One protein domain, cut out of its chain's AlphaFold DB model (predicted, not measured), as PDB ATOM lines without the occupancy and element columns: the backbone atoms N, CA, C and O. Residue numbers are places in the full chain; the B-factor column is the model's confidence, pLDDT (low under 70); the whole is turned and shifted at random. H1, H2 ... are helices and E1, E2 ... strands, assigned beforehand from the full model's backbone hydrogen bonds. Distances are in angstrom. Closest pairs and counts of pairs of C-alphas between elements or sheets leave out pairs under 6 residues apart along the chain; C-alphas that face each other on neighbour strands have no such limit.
ATOM      1  N   GLU A  79     -61.692 -15.942 -92.046       40.75
ATOM      2  CA  GLU A  79     -60.797 -14.888 -91.524       40.75
ATOM      3  C   GLU A  79     -59.374 -15.026 -92.114       40.75
ATOM      4  O   GLU A  79     -58.980 -16.085 -92.602       40.75
ATOM      5  N   GLU A  80     -58.631 -13.915 -92.137       38.56
ATOM      6  CA  GLU A  80     -57.466 -13.647 -92.995       38.56
ATOM      7  C   GLU A  80     -56.237 -14.583 -92.849       38.56
ATOM      8  O   GLU A  80     -55.746 -14.933 -91.775       38.56
ATOM      9  N   TRP A  81     -55.666 -14.911 -94.013       47.41
ATOM     10  CA  TRP A  81     -54.739 -16.007 -94.313       47.41
ATOM     11  C   TRP A  81     -53.260 -15.750 -93.991       47.41
ATOM     12  O   TRP A  81     -52.415 -15.740 -94.893       47.41
ATOM     13  N   ARG A  82     -52.901 -15.563 -92.717       47.16
ATOM     14  CA  ARG A  82     -51.472 -15.595 -92.319       47.16
ATOM     15  C   ARG A  82     -51.138 -16.403 -91.074       47.16
ATOM     16  O   ARG A  82     -49.965 -16.719 -90.892       47.16
ATOM     17  N   TYR A  83     -52.123 -16.800 -90.273       57.59
ATOM     18  CA  TYR A  83     -51.885 -17.561 -89.050       57.59
ATOM     19  C   TYR A  83     -53.012 -18.574 -88.832       57.59
ATOM     20  O   TYR A  83     -54.172 -18.187 -88.709       57.59
ATOM     21  N   ILE A  84     -52.670 -19.868 -88.779       70.19
ATOM     22  CA  ILE A  84     -53.546 -20.842 -88.125       70.19
ATOM     23  C   ILE A  84     -53.492 -20.526 -86.633       70.19
ATOM     24  O   ILE A  84     -52.416 -20.462 -86.036       70.19
ATOM     25  N   SER A  85     -54.660 -20.281 -86.064       72.12
ATOM     26  CA  SER A  85     -54.884 -20.101 -84.639       72.12
ATOM     27  C   SER A  85     -55.340 -21.426 -84.020       72.12
ATOM     28  O   SER A  85     -55.717 -22.359 -84.730       72.12
ATOM     29  N   TRP A  86     -55.272 -21.546 -82.696       77.62
ATOM     30  CA  TRP A  86     -55.667 -22.776 -81.994       77.62
ATOM     31  C   TRP A  86     -57.124 -22.747 -81.511       77.62
ATOM     32  O   TRP A  86     -57.596 -23.718 -80.926       77.62
ATOM     33  N   ASP A  87     -57.824 -21.637 -81.740       70.62
ATOM     34  CA  ASP A  87     -59.194 -21.355 -81.312       70.62
ATOM     35  C   ASP A  87     -60.209 -21.367 -82.467       70.62
ATOM     36  O   ASP A  87     -61.392 -21.106 -82.250       70.62
ATOM     37  N   ALA A  88     -59.777 -21.732 -83.680       67.94
ATOM     38  CA  ALA A  88     -60.634 -21.841 -84.855       67.94
ATOM     39  C   ALA A  88     -60.462 -23.177 -85.595       67.94
ATOM     40  O   ALA A  88     -59.414 -23.824 -85.550       67.94
ATOM     41  N   TYR A  89     -61.514 -23.570 -86.316       73.56
ATOM     42  CA  TYR A  89     -61.469 -24.676 -87.268       73.56
ATOM     43  C   TYR A  89     -61.136 -24.153 -88.662       73.56
ATOM     44  O   TYR A  89     -61.635 -23.109 -89.077       73.56
ATOM     45  N   TYR A  90     -60.329 -24.919 -89.389       69.06
ATOM     46  CA  TYR A  90     -59.842 -24.576 -90.719       69.06
ATOM     47  C   TYR A  90     -60.220 -25.666 -91.719       69.06
ATOM     48  O   TYR A  90     -60.289 -26.846 -91.363       69.06
ATOM     49  N   ASP A  91     -60.461 -25.277 -92.970       77.25
ATOM     50  CA  ASP A  91     -60.658 -26.238 -94.050       77.25
ATOM     51  C   ASP A  91     -59.344 -26.945 -94.436       77.25
ATOM     52  O   ASP A  91     -58.242 -26.585 -94.008       77.25
ATOM     53  N   LEU A  92     -59.470 -28.004 -95.240       83.69
ATOM     54  CA  LEU A  92     -58.331 -28.827 -95.644       83.69
ATOM     55  C   LEU A  92     -57.280 -28.024 -96.427       83.69
ATOM     56  O   LEU A  92     -56.083 -28.238 -96.232       83.69
ATOM     57  N   ASP A  93     -57.707 -27.107 -97.293       81.12
ATOM     58  CA  ASP A  93     -56.799 -26.312 -98.123       81.12
ATOM     59  C   ASP A  93     -55.992 -25.327 -97.266       81.12
ATOM     60  O   ASP A  93     -54.779 -25.200 -97.448       81.12
ATOM     61  N   SER A  94     -56.626 -24.730 -96.254       78.06
ATOM     62  CA  SER A  94     -55.991 -23.894 -95.232       78.06
ATOM     63  C   SER A  94     -54.908 -24.644 -94.472       78.06
ATOM     64  O   SER A  94     -53.779 -24.162 -94.340       78.06
ATOM     65  N   ILE A  95     -55.224 -25.857 -94.012       85.44
ATOM     66  CA  ILE A  95     -54.269 -26.709 -93.302       85.44
ATOM     67  C   ILE A  95     -53.101 -27.070 -94.229       85.44
ATOM     68  O   ILE A  95     -51.940 -26.914 -93.850       85.44
ATOM     69  N   ASN A  96     -53.376 -27.482 -95.467       88.38
ATOM     70  CA  ASN A  96     -52.341 -27.853 -96.437       88.38
ATOM     71  C   ASN A  96     -51.420 -26.679 -96.796       88.38
ATOM     72  O   ASN A  96     -50.198 -26.845 -96.903       88.38
ATOM     73  N   GLN A  97     -51.981 -25.479 -96.949       83.19
ATOM     74  CA  GLN A  97     -51.202 -24.273 -97.196       83.19
ATOM     75  C   GLN A  97     -50.306 -23.944 -96.000       83.19
ATOM     76  O   GLN A  97     -49.123 -23.655 -96.186       83.19
ATOM     77  N   TYR A  98     -50.829 -24.050 -94.776       85.19
ATOM     78  CA  TYR A  98     -50.033 -23.866 -93.566       85.19
ATOM     79  C   TYR A  98     -48.856 -24.843 -93.501       85.19
ATOM     80  O   TYR A  98     -47.720 -24.406 -93.322       85.19
ATOM     81  N   LEU A  99     -49.085 -26.143 -93.727       87.81
ATOM     82  CA  LEU A  99     -48.018 -27.155 -93.743       87.81
ATOM     83  C   LEU A  99     -46.931 -26.833 -94.778       87.81
ATOM     84  O   LEU A  99     -45.738 -26.984 -94.505       87.81
ATOM     85  N   THR A 100     -47.338 -26.344 -95.951       86.44
ATOM     86  CA  THR A 100     -46.417 -25.933 -97.017       86.44
ATOM     87  C   THR A 100     -45.562 -24.743 -96.580       86.44
ATOM     88  O   THR A 100     -44.340 -24.783 -96.718       86.44
ATOM     89  N   VAL A 101     -46.178 -23.711 -95.993       84.31
ATOM     90  CA  VAL A 101     -45.463 -22.536 -95.465       84.31
ATOM     91  C   VAL A 101     -44.464 -22.940 -94.379       84.31
ATOM     92  O   VAL A 101     -43.329 -22.471 -94.414       84.31
ATOM     93  N   GLN A 102     -44.831 -23.849 -93.467       86.50
ATOM     94  CA  GLN A 102     -43.917 -24.336 -92.424       86.50
ATOM     95  C   GLN A 102     -42.717 -25.092 -93.008       86.50
ATOM     96  O   GLN A 102     -41.585 -24.870 -92.583       86.50
ATOM     97  N   SER A 103     -42.934 -25.944 -94.014       86.19
ATOM     98  CA  SER A 103     -41.838 -26.679 -94.660       86.19
ATOM     99  C   SER A 103     -40.897 -25.773 -95.455       86.19
ATOM    100  O   SER A 103     -39.704 -26.056 -95.515       86.19
ATOM    101  N   VAL A 104     -41.410 -24.697 -96.061       84.00
ATOM    102  CA  VAL A 104     -40.590 -23.706 -96.781       84.00
ATOM    103  C   VAL A 104     -39.850 -22.781 -95.811       84.00
ATOM    104  O   VAL A 104     -38.706 -22.419 -96.073       84.00
ATOM    105  N   GLY A 105     -40.485 -22.396 -94.700       83.00
ATOM    106  CA  GLY A 105     -39.910 -21.493 -93.701       83.00
ATOM    107  C   GLY A 105     -38.858 -22.139 -92.798       83.00
ATOM    108  O   GLY A 105     -37.969 -21.442 -92.312       83.00
ATOM    109  N   HIS A 106     -38.928 -23.459 -92.603       86.56
ATOM    110  CA  HIS A 106     -38.047 -24.217 -91.709       86.56
ATOM    111  C   HIS A 106     -37.493 -25.492 -92.378       86.56
ATOM    112  O   HIS A 106     -37.711 -26.593 -91.871       86.56
ATOM    113  N   PRO A 107     -36.803 -25.392 -93.529       86.12
ATOM    114  CA  PRO A 107     -36.427 -26.553 -94.345       86.12
ATOM    115  C   PRO A 107     -35.395 -27.484 -93.683       86.12
ATOM    116  O   PRO A 107     -35.252 -28.640 -94.077       86.12
ATOM    117  N   ASP A 108     -34.660 -26.990 -92.690       85.44
ATOM    118  CA  ASP A 108     -33.696 -27.729 -91.872       85.44
ATOM    119  C   ASP A 108     -34.360 -28.591 -90.787       85.44
ATOM    120  O   ASP A 108     -33.794 -29.604 -90.369       85.44
ATOM    121  N   LEU A 109     -35.571 -28.213 -90.370       85.44
ATOM    122  CA  LEU A 109     -36.333 -28.861 -89.304       85.44
ATOM    123  C   LEU A 109     -37.529 -29.654 -89.840       85.44
ATOM    124  O   LEU A 109     -37.894 -30.679 -89.267       85.44
ATOM    125  N   VAL A 110     -38.153 -29.185 -90.918       87.88
ATOM    126  CA  VAL A 110     -39.472 -29.624 -91.371       87.88
ATOM    127  C   VAL A 110     -39.413 -30.081 -92.824       87.88
ATOM    128  O   VAL A 110     -39.017 -29.346 -93.723       87.88
ATOM    129  N   THR A 111     -39.863 -31.308 -93.072       89.44
ATOM    130  CA  THR A 111     -40.028 -31.859 -94.419       89.44
ATOM    131  C   THR A 111     -41.477 -32.266 -94.628       89.44
ATOM    132  O   THR A 111     -41.981 -33.141 -93.923       89.44
ATOM    133  N   LEU A 112     -42.138 -31.669 -95.616       91.12
ATOM    134  CA  LEU A 112     -43.456 -32.096 -96.077       91.12
ATOM    135  C   LEU A 112     -43.310 -33.127 -97.203       91.12
ATOM    136  O   LEU A 112     -42.628 -32.871 -98.194       91.12
ATOM    137  N   THR A 113     -43.947 -34.291 -97.068       91.50
ATOM    138  CA  THR A 113     -43.975 -35.320 -98.119       91.50
ATOM    139  C   THR A 113     -45.386 -35.831 -98.346       91.50
ATOM    140  O   THR A 113     -46.178 -35.920 -97.415       91.50
ATOM    141  N   THR A 114     -45.691 -36.232 -99.574       92.31
ATOM    142  CA  THR A 114     -46.920 -36.965 -99.880       92.31
ATOM    143  C   THR A 114     -46.699 -38.459 -99.637       92.31
ATOM    144  O   THR A 114     -45.712 -39.015-100.118       92.31
ATOM    145  N   ILE A 115     -47.607 -39.117 -98.913       92.94
ATOM    146  CA  ILE A 115     -47.565 -40.575 -98.654       92.94
ATOM    147  C   ILE A 115     -48.540 -41.377 -99.523       92.94
ATOM    148  O   ILE A 115     -48.527 -42.605 -99.511       92.94
ATOM    149  N   GLY A 116     -49.388 -40.693-100.284       91.31
ATOM    150  CA  GLY A 116     -50.352 -41.308-101.182       91.31
ATOM    151  C   GLY A 116     -51.449 -40.332-101.577       91.31
ATOM    152  O   GLY A 116     -51.347 -39.128-101.341       91.31
ATOM    153  N   LYS A 117     -52.510 -40.876-102.169       92.06
ATOM    154  CA  LYS A 117     -53.715 -40.131-102.528       92.06
ATOM    155  C   LYS A 117     -54.909 -40.639-101.718       92.06
ATOM    156  O   LYS A 117     -54.998 -41.831-101.435       92.06
ATOM    157  N   SER A 118     -55.832 -39.748-101.371       91.94
ATOM    158  CA  SER A 118     -57.140 -40.104-100.823       91.94
ATOM    159  C   SER A 118     -57.980 -40.847-101.864       91.94
ATOM    160  O   SER A 118     -57.665 -40.830-103.054       91.94
ATOM    161  N   PHE A 119     -59.129 -41.386-101.450       91.44
ATOM    162  CA  PHE A 119     -60.110 -41.966-102.377       91.44
ATOM    163  C   PHE A 119     -60.518 -40.988-103.495       91.44
ATOM    164  O   PHE A 119     -60.545 -41.354-104.664       91.44
ATOM    165  N   GLU A 120     -60.735 -39.714-103.154       91.75
ATOM    166  CA  GLU A 120     -61.058 -38.650-104.122       91.75
ATOM    167  C   GLU A 120     -59.826 -38.070-104.856       91.75
ATOM    168  O   GLU A 120     -59.924 -37.039-105.514       91.75
ATOM    169  N   GLY A 121     -58.647 -38.694-104.739       91.25
ATOM    170  CA  GLY A 121     -57.438 -38.287-105.466       91.25
ATOM    171  C   GLY A 121     -56.655 -37.100-104.886       91.25
ATOM    172  O   GLY A 121     -55.739 -36.609-105.549       91.25
ATOM    173  N   ARG A 122     -56.961 -36.636-103.664       90.00
ATOM    174  CA  ARG A 122     -56.217 -35.555-102.987       90.00
ATOM    175  C   ARG A 122     -54.922 -36.071-102.366       90.00
ATOM    176  O   ARG A 122     -54.871 -37.218-101.941       90.00
ATOM    177  N   ASP A 123     -53.883 -35.244-102.303       90.75
ATOM    178  CA  ASP A 123     -52.621 -35.614-101.649       90.75
ATOM    179  C   ASP A 123     -52.792 -35.823-100.142       90.75
ATOM    180  O   ASP A 123     -53.398 -35.004 -99.454       90.75
ATOM    181  N   LEU A 124     -52.237 -36.923 -99.632       92.06
ATOM    182  CA  LEU A 124     -52.105 -37.171 -98.199       92.06
ATOM    183  C   LEU A 124     -50.729 -36.694 -97.752       92.06
ATOM    184  O   LEU A 124     -49.716 -37.332 -98.058       92.06
ATOM    185  N   PHE A 125     -50.697 -35.564 -97.055       90.00
ATOM    186  CA  PHE A 125     -49.459 -34.971 -96.574       90.00
ATOM    187  C   PHE A 125     -49.021 -35.559 -95.230       90.00
ATOM    188  O   PHE A 125     -49.815 -35.717 -94.307       90.00
ATOM    189  N   LEU A 126     -47.723 -35.828 -95.116       90.69
ATOM    190  CA  LEU A 126     -47.022 -36.167 -93.885       90.69
ATOM    191  C   LEU A 126     -45.992 -35.075 -93.598       90.69
ATOM    192  O   LEU A 126     -45.090 -34.832 -94.407       90.69
ATOM    193  N   LEU A 127     -46.104 -34.451 -92.428       88.50
ATOM    194  CA  LEU A 127     -45.121 -33.501 -91.923       88.50
ATOM    195  C   LEU A 127     -44.102 -34.238 -91.047       88.50
ATOM    196  O   LEU A 127     -44.443 -34.785 -90.001       88.50
ATOM    197  N   LYS A 128     -42.839 -34.244 -91.463       88.50
ATOM    198  CA  LYS A 128     -41.730 -34.798 -90.686       88.50
ATOM    199  C   LYS A 128     -40.950 -33.669 -90.027       88.50
ATOM    200  O   LYS A 128     -40.464 -32.787 -90.726       88.50
ATOM    201  N   ILE A 129     -40.770 -33.747 -88.711       88.06
ATOM    202  CA  ILE A 129     -40.000 -32.777 -87.922       88.06
ATOM    203  C   ILE A 129     -38.750 -33.473 -87.365       88.06
ATOM    204  O   ILE A 129     -38.868 -34.513 -86.716       88.06
ATOM    205  N   ASN A 130     -37.550 -32.956 -87.639       82.19
ATOM    206  CA  ASN A 130     -36.281 -33.528 -87.176       82.19
ATOM    207  C   ASN A 130     -35.227 -32.444 -86.903       82.19
ATOM    208  O   ASN A 130     -34.965 -31.612 -87.757       82.19
ATOM    209  N   ASN A 131     -34.545 -32.509 -85.761       73.00
ATOM    210  CA  ASN A 131     -33.535 -31.537 -85.331       73.00
ATOM    211  C   ASN A 131     -32.126 -31.777 -85.939       73.00
ATOM    212  O   ASN A 131     -31.119 -31.680 -85.242       73.00
ATOM    213  N   GLY A 132     -32.037 -32.170 -87.216       60.88
ATOM    214  CA  GLY A 132     -30.769 -32.226 -87.968       60.88
ATOM    215  C   GLY A 132     -29.689 -33.216 -87.489       60.88
ATOM    216  O   GLY A 132     -28.561 -33.176 -87.981       60.88
ATOM    217  N   ALA A 133     -29.982 -34.117 -86.551       56.94
ATOM    218  CA  ALA A 133     -28.974 -35.022 -86.009       56.94
ATOM    219  C   ALA A 133     -28.592 -36.159 -86.982       56.94
ATOM    220  O   ALA A 133     -29.431 -36.637 -87.757       56.94
ATOM    221  N   PRO A 134     -27.324 -36.620 -86.960       52.12
ATOM    222  CA  PRO A 134     -26.834 -37.645 -87.873       52.12
ATOM    223  C   PRO A 134     -27.640 -38.942 -87.747       52.12
ATOM    224  O   PRO A 134     -28.041 -39.346 -86.657       52.12
ATOM    225  N   ARG A 135     -27.804 -39.622 -88.890       53.66
ATOM    226  CA  ARG A 135     -28.617 -40.830 -89.164       53.66
ATOM    227  C   ARG A 135     -28.452 -42.016 -88.179       53.66
ATOM    228  O   ARG A 135     -29.199 -42.978 -88.286       53.66
ATOM    229  N   ASN A 136     -27.523 -41.940 -87.223       50.94
ATOM    230  CA  ASN A 136     -27.177 -42.987 -86.257       50.94
ATOM    231  C   ASN A 136     -27.657 -42.744 -84.811       50.94
ATOM    232  O   ASN A 136     -27.294 -43.523 -83.932       50.94
ATOM    233  N   GLN A 137     -28.457 -41.712 -84.530       51.47
ATOM    234  CA  GLN A 137     -29.139 -41.597 -83.233       51.47
ATOM    235  C   GLN A 137     -30.575 -42.124 -83.344       51.47
ATOM    236  O   GLN A 137     -31.354 -41.680 -84.187       51.47
ATOM    237  N   LEU A 138     -30.907 -43.114 -82.508       48.22
ATOM    238  CA  LEU A 138     -32.247 -43.691 -82.400       48.22
ATOM    239  C   LEU A 138     -33.191 -42.657 -81.771       48.22
ATOM    240  O   LEU A 138     -33.318 -42.584 -80.552       48.22
ATOM    241  N   TYR A 139     -33.846 -41.850 -82.600       55.53
ATOM    242  CA  TYR A 139     -34.973 -41.031 -82.162       55.53
ATOM    243  C   TYR A 139     -36.247 -41.871 -82.157       55.53
ATOM    244  O   TYR A 139     -36.503 -42.632 -83.093       55.53
ATOM    245  N   GLY A 140     -37.055 -41.728 -81.106       56.84
ATOM    246  CA  GLY A 140     -38.393 -42.305 -81.073       56.84
ATOM    247  C   GLY A 140     -39.242 -41.705 -82.193       56.84
ATOM    248  O   GLY A 140     -39.409 -40.488 -82.259       56.84
ATOM    249  N   LEU A 141     -39.760 -42.551 -83.083       59.16
ATOM    250  CA  LEU A 141     -40.762 -42.140 -84.057       59.16
ATOM    251  C   LEU A 141     -42.110 -42.065 -83.339       59.16
ATOM    252  O   LEU A 141     -42.639 -43.088 -82.913       59.16
ATOM    253  N   ILE A 142     -42.658 -40.860 -83.217       64.69
ATOM    254  CA  ILE A 142     -44.034 -40.662 -82.766       64.69
ATOM    255  C   ILE A 142     -44.879 -40.471 -84.019       64.69
ATOM    256  O   ILE A 142     -44.711 -39.491 -84.743       64.69
ATOM    257  N   LEU A 143     -45.747 -41.442 -84.289       61.50
ATOM    258  CA  LEU A 143     -46.742 -41.357 -85.346       61.50
ATOM    259  C   LEU A 143     -48.073 -40.951 -84.713       61.50
ATOM    260  O   LEU A 143     -48.561 -41.635 -83.815       61.50
ATOM    261  N   ILE A 144     -48.636 -39.844 -85.182       61.94
ATOM    262  CA  ILE A 144     -49.978 -39.389 -84.822       61.94
ATOM    263  C   ILE A 144     -50.835 -39.632 -86.068       61.94
ATOM    264  O   ILE A 144     -50.565 -39.028 -87.108       61.94
ATOM    265  N   LEU A 145     -51.766 -40.585 -85.975       48.44
ATOM    266  CA  LEU A 145     -52.754 -40.926 -87.008       48.44
ATOM    267  C   LEU A 145     -54.134 -40.426 -86.592       48.44
ATOM    268  O   LEU A 145     -54.423 -40.503 -85.376       48.44
TER     269      LEU A 145
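This is residues 79 to 145 of the 145 residues of the protein "Zinc carboxypeptidase A 1" of Folsomia candida (UniProt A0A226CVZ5). One helix, H1, packs on a two-stranded hairpin, E1 and E2, and a long tail without a named element makes a wide loop beyond the hairpin. In that tail residues 133 to 138 stick out, and the residues after them fold back toward the hairpin; another long stretch, residues 79 to 91, comes before H1. The printed part has 67 residues, with one named helix and two named strands in the order H1, E1, E2; the sheet, order E1 - E2, is antiparallel. The class is mixed, helices and strands, with 29 residues, under half, in named elements. The whole is loose, with a radius of gyration of the C-alphas of 14.2 A and spans of 43 by 29 by 20 A.

H1, residues 92 to 105, begins at C-alpha 92 at (-58.331, -28.827, -95.644) and is 19.9 A long. E1, residues 110 to 117, is 20.9 A long. E2, residues 123 to 129, is 18.9 A long and ends at C-alpha 129 at (-40.000, -32.777, -87.922).

In H1 every O i to N i+4 pair is within hydrogen-bond range. The closest C-alphas of H1 and E1 are those of Ser 103 and Val 110, 5.0 A apart; of H1 and E2, those of Leu 99 and Leu 127, 7.2 A. E1 and E2 form a hairpin, antiparallel at 153 degrees, with N 111 and O 128 at 2.8 A and N 115 and O 124 at 2.9 A, within hydrogen-bond range.

The C-alphas farthest apart, those of Glu 79 and Asn 136, are 44.1 A apart. The printed part has no cut, and the links H1 to E1 and E1 to E2 are tight. The mean pLDDT of the printed part is 75.9; residues 79 to 83, 88, 90 and 132 to 145 are under 70.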